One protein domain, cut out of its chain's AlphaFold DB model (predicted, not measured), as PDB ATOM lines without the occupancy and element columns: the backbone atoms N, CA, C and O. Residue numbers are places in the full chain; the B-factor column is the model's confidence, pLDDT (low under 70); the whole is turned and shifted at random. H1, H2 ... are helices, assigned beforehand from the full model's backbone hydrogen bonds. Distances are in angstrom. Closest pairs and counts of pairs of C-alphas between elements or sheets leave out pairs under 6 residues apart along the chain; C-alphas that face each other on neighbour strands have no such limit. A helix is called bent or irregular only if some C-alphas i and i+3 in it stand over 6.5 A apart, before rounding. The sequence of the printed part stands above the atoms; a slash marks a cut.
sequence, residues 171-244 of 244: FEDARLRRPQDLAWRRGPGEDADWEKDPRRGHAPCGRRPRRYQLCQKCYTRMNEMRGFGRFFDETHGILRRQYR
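What this domain is: This is residues 171 to 244 of the 244 residues of an uncharacterized protein of Stagonospora sp. SRC1lsM3a (UniProt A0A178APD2). With little regular structure, this is a rounded ball of loops with three short helices set in it; the long loop 187 to 215 swings out from H1 and returns to H2, and the tail 232 to 244 folds back after H3. The printed part has 74 residues, 19 of them in H1, H2 and H3, with no named strand: all helix. It is compact, radius of gyration of the C-alphas 11.3 A, spanning 27 by 24 by 23 A.

Where its parts are: H1, residues 179 to 186, begins at C-alpha (48.849, -15.435, -24.338) and is 11.5 A long; it is irregular, C-alphas 180 and 183 being 7.1 A apart. H2 is residues 216 to 222, 9.9 A. H3, residues 228 to 231, ends at C-alpha (42.802, -13.789, -9.922).

How they stand to each other: H1 and H2 are apart. H1 and H3 are close but not clearly touching; their closest C-alphas, Trp 184 and Phe 231, are 6.0 A apart. H2 and H3 are likewise close but not clearly touching, closest at C-alphas Met 222 and Phe 228, 6.5 A. Every O i to N i+4 pair is within hydrogen-bond range in H2, 2 of 4 in H1; H3 is too short for one.

The domain as a whole: The farthest C-alphas, Glu 190 and Pro 209, are 31.1 A apart. The printed part has no cut. H1 to H2 is a long link, H2 to H3 a tight one. Residues 189 to 192 and 196 to 203 have pLDDT under 70.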
ATOM      1  N   PHE A 171      47.129 -24.605 -13.543       87.12
ATOM      2  CA  PHE A 171      48.458 -24.485 -14.166       87.12
ATOM      3  C   PHE A 171      48.737 -25.545 -15.238       87.12
ATOM      4  O   PHE A 171      49.403 -25.258 -16.237       87.12
ATOM      5  N   GLU A 172      48.200 -26.749 -15.046       88.38
ATOM      6  CA  GLU A 172      48.345 -27.878 -15.968       88.38
ATOM      7  C   GLU A 172      47.251 -27.932 -17.032       88.38
ATOM      8  O   GLU A 172      47.334 -28.738 -17.957       88.38
ATOM      9  N   ASP A 173      46.218 -27.098 -16.925       91.00
ATOM     10  CA  ASP A 173      45.155 -27.071 -17.914       91.00
ATOM     11  C   ASP A 173      45.667 -26.438 -19.213       91.00
ATOM     12  O   ASP A 173      45.886 -25.227 -19.307       91.00
ATOM     13  N   ALA A 174      45.869 -27.270 -20.236       88.19
ATOM     14  CA  ALA A 174      46.358 -26.835 -21.541       88.19
ATOM     15  C   ALA A 174      45.420 -25.822 -22.219       88.19
ATOM     16  O   ALA A 174      45.882 -24.995 -23.005       88.19
ATOM     17  N   ARG A 175      44.124 -25.831 -21.875       89.69
ATOM     18  CA  ARG A 175      43.127 -24.884 -22.402       89.69
ATOM     19  C   ARG A 175      43.361 -23.453 -21.906       89.69
ATOM     20  O   ARG A 175      42.880 -22.513 -22.528       89.69
ATOM     21  N   LEU A 176      44.115 -23.298 -20.815       88.38
ATOM     22  CA  LEU A 176      44.453 -22.027 -20.167       88.38
ATOM     23  C   LEU A 176      45.918 -21.602 -20.403       88.38
ATOM     24  O   LEU A 176      46.544 -20.941 -19.569       88.38
ATOM     25  N   ARG A 177      46.522 -22.049 -21.511       82.62
ATOM     26  CA  ARG A 177      47.883 -21.667 -21.934       82.62
ATOM     27  C   ARG A 177      47.874 -20.565 -23.004       82.62
ATOM     28  O   ARG A 177      48.803 -20.484 -23.804       82.62
ATOM     29  N   ARG A 178      46.836 -19.724 -23.060       83.19
ATOM     30  CA  ARG A 178      46.730 -18.664 -24.075       83.19
ATOM     31  C   ARG A 178      47.625 -17.476 -23.688       83.19
ATOM     32  O   ARG A 178      47.845 -17.244 -22.501       83.19
ATOM     33  N   PRO A 179      48.074 -16.645 -24.644       78.56
ATOM     34  CA  PRO A 179      48.849 -15.435 -24.338       78.56
ATOM     35  C   PRO A 179      48.153 -14.480 -23.350       78.56
ATOM     36  O   PRO A 179      48.805 -13.824 -22.544       78.56
ATOM     37  N   GLN A 180      46.820 -14.456 -23.373       75.50
ATOM     38  CA  GLN A 180      45.965 -13.654 -22.489       75.50
ATOM     39  C   GLN A 180      46.044 -14.108 -21.017       75.50
ATOM     40  O   GLN A 180      45.820 -13.319 -20.102       75.50
ATOM     41  N   ASP A 181      46.408 -15.373 -20.787       77.75
ATOM     42  CA  ASP A 181      46.473 -15.997 -19.464       77.75
ATOM     43  C   ASP A 181      47.785 -15.658 -18.723       77.75
ATOM     44  O   ASP A 181      47.917 -15.929 -17.531       77.75
ATOM     45  N   LEU A 182      48.766 -15.026 -19.390       75.25
ATOM     46  CA  LEU A 182      50.091 -14.743 -18.819       75.25
ATOM     47  C   LEU A 182      50.040 -13.891 -17.545       75.25
ATOM     48  O   LEU A 182      50.853 -14.101 -16.649       75.25
ATOM     49  N   ALA A 183      49.088 -12.957 -17.446       78.44
ATOM     50  CA  ALA A 183      48.990 -12.044 -16.308       78.44
ATOM     51  C   ALA A 183      48.660 -12.780 -15.001       78.44
ATOM     52  O   ALA A 183      49.330 -12.581 -13.989       78.44
ATOM     53  N   TRP A 184      47.664 -13.671 -15.026       83.94
ATOM     54  CA  TRP A 184      47.340 -14.487 -13.860       83.94
ATOM     55  C   TRP A 184      48.283 -15.693 -13.744       83.94
ATOM     56  O   TRP A 184      48.470 -16.215 -12.664       83.94
ATOM     57  N   ARG A 185      48.948 -16.166 -14.800       82.81
ATOM     58  CA  ARG A 185      49.932 -17.255 -14.642       82.81
ATOM     59  C   ARG A 185      51.239 -16.813 -14.004       82.81
ATOM     60  O   ARG A 185      51.843 -17.612 -13.307       82.81
ATOM     61  N   ARG A 186      51.649 -15.560 -14.195       79.12
ATOM     62  CA  ARG A 186      52.869 -14.995 -13.595       79.12
ATOM     63  C   ARG A 186      52.627 -14.370 -12.228       79.12
ATOM     64  O   ARG A 186      53.479 -14.485 -11.364       79.12
ATOM     65  N   GLY A 187      51.441 -13.814 -12.001       74.81
ATOM     66  CA  GLY A 187      51.139 -13.099 -10.766       74.81
ATOM     67  C   GLY A 187      51.434 -11.602 -10.915       74.81
ATOM     68  O   GLY A 187      51.984 -11.167 -11.931       74.81
ATOM     69  N   PRO A 188      50.983 -10.773  -9.964       71.69
ATOM     70  CA  PRO A 188      51.099  -9.326 -10.077       71.69
ATOM     71  C   PRO A 188      52.483  -8.819  -9.632       71.69
ATOM     72  O   PRO A 188      52.952  -9.156  -8.551       71.69
ATOM     73  N   GLY A 189      53.083  -7.915 -10.414       69.44
ATOM     74  CA  GLY A 189      54.226  -7.098  -9.980       69.44
ATOM     75  C   GLY A 189      55.462  -7.906  -9.568       69.44
ATOM     76  O   GLY A 189      56.008  -8.643 -10.377       69.44
ATOM     77  N   GLU A 190      55.909  -7.728  -8.323       57.41
ATOM     78  CA  GLU A 190      57.145  -8.301  -7.753       57.41
ATOM     79  C   GLU A 190      57.065  -9.817  -7.469       57.41
ATOM     80  O   GLU A 190      58.094 -10.460  -7.288       57.41
ATOM     81  N   ASP A 191      55.864 -10.407  -7.511       60.12
ATOM     82  CA  ASP A 191      55.605 -11.846  -7.332       60.12
ATOM     83  C   ASP A 191      55.468 -12.593  -8.686       60.12
ATOM     84  O   ASP A 191      54.787 -13.617  -8.777       60.12
ATOM     85  N   ALA A 192      56.105 -12.084  -9.752       61.12
ATOM     86  CA  ALA A 192      55.945 -12.486 -11.163       61.12
ATOM     87  C   ALA A 192      56.290 -13.952 -11.524       61.12
ATOM     88  O   ALA A 192      56.130 -14.356 -12.680       61.12
ATOM     89  N   ASP A 193      56.723 -14.756 -10.557       70.94
ATOM     90  CA  ASP A 193      57.135 -16.142 -10.757       70.94
ATOM     91  C   ASP A 193      56.367 -17.126  -9.867       70.94
ATOM     92  O   ASP A 193      56.870 -18.204  -9.551       70.94
ATOM     93  N   TRP A 194      55.111 -16.842  -9.498       78.81
ATOM     94  CA  TRP A 194      54.339 -17.791  -8.677       78.81
ATOM     95  C   TRP A 194      54.073 -19.151  -9.358       78.81
ATOM     96  O   TRP A 194      53.780 -20.145  -8.686       78.81
ATOM     97  N   GLU A 195      54.225 -19.238 -10.686       71.44
ATOM     98  CA  GLU A 195      54.230 -20.495 -11.445       71.44
ATOM     99  C   GLU A 195      55.562 -21.232 -11.322       71.44
ATOM    100  O   GLU A 195      55.574 -22.448 -11.444       71.44
ATOM    101  N   LYS A 196      56.672 -20.538 -11.079       67.62
ATOM    102  CA  LYS A 196      58.030 -21.092 -11.141       67.62
ATOM    103  C   LYS A 196      58.797 -21.013  -9.824       67.62
ATOM    104  O   LYS A 196      59.943 -21.443  -9.829       67.62
ATOM    105  N   ASP A 197      58.190 -20.527  -8.733       62.00
ATOM    106  CA  ASP A 197      58.875 -20.299  -7.452       62.00
ATOM    107  C   ASP A 197      59.659 -21.555  -7.008       62.00
ATOM    108  O   ASP A 197      59.060 -22.548  -6.564       62.00
ATOM    109  N   PRO A 198      61.000 -21.532  -7.130       54.94
ATOM    110  CA  PRO A 198      61.837 -22.695  -6.880       54.94
ATOM    111  C   PRO A 198      61.996 -22.974  -5.381       54.94
ATOM    112  O   PRO A 198      62.387 -24.079  -5.013       54.94
ATOM    113  N   ARG A 199      61.634 -22.026  -4.499       55.66
ATOM    114  CA  ARG A 199      61.780 -22.155  -3.038       55.66
ATOM    115  C   ARG A 199      60.852 -23.204  -2.427       55.66
ATOM    116  O   ARG A 199      61.068 -23.605  -1.289       55.66
ATOM    117  N   ARG A 200      59.806 -23.633  -3.145       58.00
ATOM    118  CA  ARG A 200      58.771 -24.537  -2.606       58.00
ATOM    119  C   ARG A 200      58.568 -25.850  -3.374       58.00
ATOM    120  O   ARG A 200      57.691 -26.611  -2.985       58.00
ATOM    121  N   GLY A 201      59.389 -26.149  -4.389       55.28
ATOM    122  CA  GLY A 201      59.409 -27.435  -5.107       55.28
ATOM    123  C   GLY A 201      58.119 -27.772  -5.879       55.28
ATOM    124  O   GLY A 201      57.033 -27.912  -5.318       55.28
ATOM    125  N   HIS A 202      58.212 -27.974  -7.194       64.06
ATOM    126  CA  HIS A 202      57.063 -28.412  -7.999       64.06
ATOM    127  C   HIS A 202      56.905 -29.930  -7.963       64.06
ATOM    128  O   HIS A 202      57.354 -30.652  -8.848       64.06
ATOM    129  N   ALA A 203      56.233 -30.436  -6.930       66.06
ATOM    130  CA  ALA A 203      55.658 -31.771  -7.031       66.06
ATOM    131  C   ALA A 203      54.530 -31.760  -8.085       66.06
ATOM    132  O   ALA A 203      53.787 -30.775  -8.142       66.06
ATOM    133  N   PRO A 204      54.319 -32.848  -8.851       76.75
ATOM    134  CA  PRO A 204      53.293 -32.890  -9.888       76.75
ATOM    135  C   PRO A 204      51.916 -32.461  -9.370       76.75
ATOM    136  O   PRO A 204      51.481 -32.854  -8.273       76.75
ATOM    137  N   CYS A 205      51.231 -31.640 -10.168       86.44
ATOM    138  CA  CYS A 205      49.885 -31.182  -9.868       86.44
ATOM    139  C   CYS A 205      48.895 -32.354  -9.845       86.44
ATOM    140  O   CYS A 205      48.876 -33.209 -10.727       86.44
ATOM    141  N   GLY A 206      48.022 -32.357  -8.839       85.75
ATOM    142  CA  GLY A 206      46.894 -33.287  -8.765       85.75
ATOM    143  C   GLY A 206      45.639 -32.745  -9.451       85.75
ATOM    144  O   GLY A 206      45.483 -31.527  -9.595       85.75
ATOM    145  N   ARG A 207      44.715 -33.652  -9.796       91.44
ATOM    146  CA  ARG A 207      43.381 -33.316 -10.321       91.44
ATOM    147  C   ARG A 207      42.437 -32.819  -9.219       91.44
ATOM    148  O   ARG A 207      42.649 -33.107  -8.035       91.44
ATOM    149  N   ARG A 208      41.414 -32.049  -9.600       92.50
ATOM    150  CA  ARG A 208      40.494 -31.337  -8.701       92.50
ATOM    151  C   ARG A 208      39.029 -31.589  -9.036       92.50
ATOM    152  O   ARG A 208      38.716 -31.818 -10.195       92.50
ATOM    153  N   PRO A 209      38.125 -31.522  -8.047       88.81
ATOM    154  CA  PRO A 209      36.704 -31.753  -8.283       88.81
ATOM    155  C   PRO A 209      36.051 -30.649  -9.126       88.81
ATOM    156  O   PRO A 209      35.024 -30.893  -9.746       88.81
ATOM    157  N   ARG A 210      36.621 -29.435  -9.170       91.31
ATOM    158  CA  ARG A 210      36.048 -28.300  -9.908       91.31
ATOM    159  C   ARG A 210      36.949 -27.856 -11.056       91.31
ATOM    160  O   ARG A 210      38.172 -27.820 -10.927       91.31
ATOM    161  N   ARG A 211      36.321 -27.465 -12.169       92.94
ATOM    162  CA  ARG A 211      37.001 -26.805 -13.291       92.94
ATOM    163  C   ARG A 211      37.659 -25.519 -12.821       92.94
ATOM    164  O   ARG A 211      37.117 -24.812 -11.970       92.94
ATOM    165  N   TYR A 212      38.797 -25.205 -13.428       93.88
ATOM    166  CA  TYR A 212      39.528 -23.971 -13.162       93.88
ATOM    167  C   TYR A 212      39.948 -23.809 -11.691       93.88
ATOM    168  O   TYR A 212      40.108 -22.690 -11.207       93.88
ATOM    169  N   GLN A 213      40.137 -24.917 -10.972       94.81
ATOM    170  CA  GLN A 213      40.585 -24.909  -9.587       94.81
ATOM    171  C   GLN A 213      42.094 -25.147  -9.487       94.81
ATOM    172  O   GLN A 213      42.667 -26.001 -10.173       94.81
ATOM    173  N   LEU A 214      42.740 -24.417  -8.582       92.12
ATOM    174  CA  LEU A 214      44.097 -24.714  -8.161       92.12
ATOM    175  C   LEU A 214      44.168 -26.047  -7.432       92.12
ATOM    176  O   LEU A 214      43.273 -26.476  -6.703       92.12
ATOM    177  N   CYS A 215      45.302 -26.704  -7.610       91.31
ATOM    178  CA  CYS A 215      45.630 -27.858  -6.811       91.31
ATOM    179  C   CYS A 215      45.947 -27.462  -5.366       91.31
ATOM    180  O   CYS A 215      46.487 -26.387  -5.179       91.31
ATOM    181  N   GLN A 216      45.677 -28.311  -4.361       88.62
ATOM    182  CA  GLN A 216      45.936 -27.963  -2.950       88.62
ATOM    183  C   GLN A 216      47.359 -27.430  -2.726       88.62
ATOM    184  O   GLN A 216      47.541 -26.434  -2.043       88.62
ATOM    185  N   LYS A 217      48.361 -28.039  -3.375       86.06
ATOM    186  CA  LYS A 217      49.757 -27.584  -3.310       86.06
ATOM    187  C   LYS A 217      49.935 -26.185  -3.915       86.06
ATOM    188  O   LYS A 217      50.607 -25.349  -3.332       86.06
ATOM    189  N   CYS A 218      49.317 -25.927  -5.070       87.00
ATOM    190  CA  CYS A 218      49.363 -24.617  -5.725       87.00
ATOM    191  C   CYS A 218      48.596 -23.565  -4.917       87.00
ATOM    192  O   CYS A 218      49.074 -22.452  -4.763       87.00
ATOM    193  N   TYR A 219      47.442 -23.937  -4.365       89.69
ATOM    194  CA  TYR A 219      46.632 -23.089  -3.505       89.69
ATOM    195  C   TYR A 219      47.410 -22.677  -2.253       89.69
ATOM    196  O   TYR A 219      47.610 -21.491  -2.052       89.69
ATOM    197  N   THR A 220      47.949 -23.628  -1.483       86.00
ATOM    198  CA  THR A 220      48.765 -23.348  -0.286       86.00
ATOM    199  C   THR A 220      50.042 -22.563  -0.599       86.00
ATOM    200  O   THR A 220      50.568 -21.862   0.255       86.00
ATOM    201  N   ARG A 221      50.581 -22.678  -1.818       81.69
ATOM    202  CA  ARG A 221      51.717 -21.852  -2.236       81.69
ATOM    203  C   ARG A 221      51.315 -20.395  -2.458       81.69
ATOM    204  O   ARG A 221      52.102 -19.513  -2.151       81.69
ATOM    205  N   MET A 222      50.147 -20.168  -3.052       82.94
ATOM    206  CA  MET A 222      49.787 -18.873  -3.631       82.94
ATOM    207  C   MET A 222      48.787 -18.070  -2.812       82.94
ATOM    208  O   MET A 222      48.723 -16.862  -3.000       82.94
ATOM    209  N   ASN A 223      47.986 -18.700  -1.953       86.12
ATOM    210  CA  ASN A 223      46.898 -18.032  -1.235       86.12
ATOM    211  C   ASN A 223      47.385 -16.909  -0.302       86.12
ATOM    212  O   ASN A 223      46.624 -15.992  -0.020       86.12
ATOM    213  N   GLU A 224      48.645 -16.959   0.128       82.38
ATOM    214  CA  GLU A 224      49.305 -15.929   0.940       82.38
ATOM    215  C   GLU A 224      50.036 -14.861   0.102       82.38
ATOM    216  O   GLU A 224      50.500 -13.860   0.644       82.38
ATOM    217  N   MET A 225      50.156 -15.051  -1.218       81.25
ATOM    218  CA  MET A 225      50.864 -14.118  -2.101       81.25
ATOM    219  C   MET A 225      50.007 -12.889  -2.410       81.25
ATOM    220  O   MET A 225      48.777 -12.966  -2.551       81.25
ATOM    221  N   ARG A 226      50.654 -11.726  -2.560       80.69
ATOM    222  CA  ARG A 226      49.938 -10.465  -2.770       80.69
ATOM    223  C   ARG A 226      49.160 -10.526  -4.088       80.69
ATOM    224  O   ARG A 226      49.692 -10.835  -5.146       80.69
ATOM    225  N   GLY A 227      47.870 -10.203  -4.027       82.56
ATOM    226  CA  GLY A 227      47.001 -10.179  -5.205       82.56
ATOM    227  C   GLY A 227      46.468 -11.543  -5.650       82.56
ATOM    228  O   GLY A 227      45.858 -11.613  -6.716       82.56
ATOM    229  N   PHE A 228      46.596 -12.601  -4.839       88.06
ATOM    230  CA  PHE A 228      45.910 -13.876  -5.078       88.06
ATOM    231  C   PHE A 228      44.405 -13.695  -5.323       88.06
ATOM    232  O   PHE A 228      43.890 -14.109  -6.368       88.06
ATOM    233  N   GLY A 229      43.729 -12.977  -4.419       89.56
ATOM    234  CA  GLY A 229      42.294 -12.690  -4.488       89.56
ATOM    235  C   GLY A 229      41.851 -11.930  -5.743       89.56
ATOM    236  O   GLY A 229      40.672 -11.968  -6.103       89.56
ATOM    237  N   ARG A 230      42.785 -11.287  -6.466       90.12
ATOM    238  CA  ARG A 230      42.515 -10.639  -7.760       90.12
ATOM    239  C   ARG A 230      42.184 -11.660  -8.839       90.12
ATOM    240  O   ARG A 230      41.299 -11.409  -9.650       90.12
ATOM    241  N   PHE A 231      42.898 -12.783  -8.864       90.94
ATOM    242  CA  PHE A 231      42.802 -13.789  -9.922       90.94
ATOM    243  C   PHE A 231      41.995 -15.009  -9.498       90.94
ATOM    244  O   PHE A 231      41.289 -15.583 -10.321       90.94
ATOM    245  N   PHE A 232      42.060 -15.377  -8.222       93.19
ATOM    246  CA  PHE A 232      41.438 -16.572  -7.673       93.19
ATOM    247  C   PHE A 232      40.434 -16.221  -6.575       93.19
ATOM    248  O   PHE A 232      40.512 -15.179  -5.930       93.19
ATOM    249  N   ASP A 233      39.463 -17.106  -6.386       93.25
ATOM    250  CA  ASP A 233      38.639 -17.153  -5.186       93.25
ATOM    251  C   ASP A 233      39.488 -17.571  -3.978       93.25
ATOM    252  O   ASP A 233      40.189 -18.583  -4.032       93.25
ATOM    253  N   GLU A 234      39.396 -16.814  -2.888       89.88
ATOM    254  CA  GLU A 234      40.194 -17.020  -1.674       89.88
ATOM    255  C   GLU A 234      39.768 -18.247  -0.875       89.88
ATOM    256  O   GLU A 234      40.560 -18.759  -0.101       89.88
ATOM    257  N   THR A 235      38.552 -18.759  -1.065       89.50
ATOM    258  CA  THR A 235      38.073 -19.927  -0.315       89.50
ATOM    259  C   THR A 235      38.487 -21.242  -0.973       89.50
ATOM    260  O   THR A 235      38.869 -22.194  -0.296       89.50
ATOM    261  N   HIS A 236      38.400 -21.319  -2.300       88.12
ATOM    262  CA  HIS A 236      38.550 -22.579  -3.032       88.12
ATOM    263  C   HIS A 236      39.696 -22.572  -4.044       88.12
ATOM    264  O   HIS A 236      39.942 -23.604  -4.678       88.12
ATOM    265  N   GLY A 237      40.354 -21.429  -4.261       93.31
ATOM    266  CA  GLY A 237      41.396 -21.285  -5.274       93.31
ATOM    267  C   GLY A 237      40.876 -21.462  -6.698       93.31
ATOM    268  O   GLY A 237      41.574 -22.023  -7.541       93.31
ATOM    269  N   ILE A 238      39.633 -21.061  -6.968       95.44
ATOM    270  CA  ILE A 238      39.037 -21.159  -8.305       95.44
ATOM    271  C   ILE A 238      39.363 -19.883  -9.078       95.44
ATOM    272  O   ILE A 238      39.062 -18.787  -8.610       95.44
ATOM    273  N   LEU A 239      39.934 -20.015 -10.274       93.94
ATOM    274  CA  LEU A 239      40.242 -18.890 -11.159       93.94
ATOM    275  C   LEU A 239      38.966 -18.085 -11.431       93.94
ATOM    276  O   LEU A 239      37.925 -18.671 -11.725       93.94
ATOM    277  N   ARG A 240      38.988 -16.759 -11.316       92.88
ATOM    278  CA  ARG A 240      37.801 -15.911 -11.515       92.88
ATOM    279  C   ARG A 240      37.366 -15.891 -12.976       92.88
ATOM    280  O   ARG A 240      38.175 -16.060 -13.880       92.88
ATOM    281  N   ARG A 241      36.066 -15.671 -13.205       90.75
ATOM    282  CA  ARG A 241      35.418 -15.801 -14.523       90.75
ATOM    283  C   ARG A 241      36.089 -14.979 -15.627       90.75
ATOM    284  O   ARG A 241      36.185 -15.475 -16.736       90.75
ATOM    285  N   GLN A 242      36.580 -13.781 -15.318       88.31
ATOM    286  CA  GLN A 242      37.247 -12.899 -16.287       88.31
ATOM    287  C   GLN A 242      38.596 -13.424 -16.819       88.31
ATOM    288  O   GLN A 242      39.146 -12.836 -17.741       88.31
ATOM    289  N   TYR A 243      39.139 -14.493 -16.226       86.19
ATOM    290  CA  TYR A 243      40.429 -15.088 -16.591       86.19
ATOM    291  C   TYR A 243      40.296 -16.521 -17.133       86.19
ATOM    292  O   TYR A 243      41.307 -17.191 -17.331       86.19
ATOM    293  N   ARG A 244      39.064 -17.014 -17.321       85.50
ATOM    294  CA  ARG A 244      38.771 -18.352 -17.858       85.50
ATOM    295  C   ARG A 244      38.557 -18.290 -19.362       85.50
ATOM    296  O   ARG A 244      37.903 -17.340 -19.828       85.50
TER     297      ARG A 244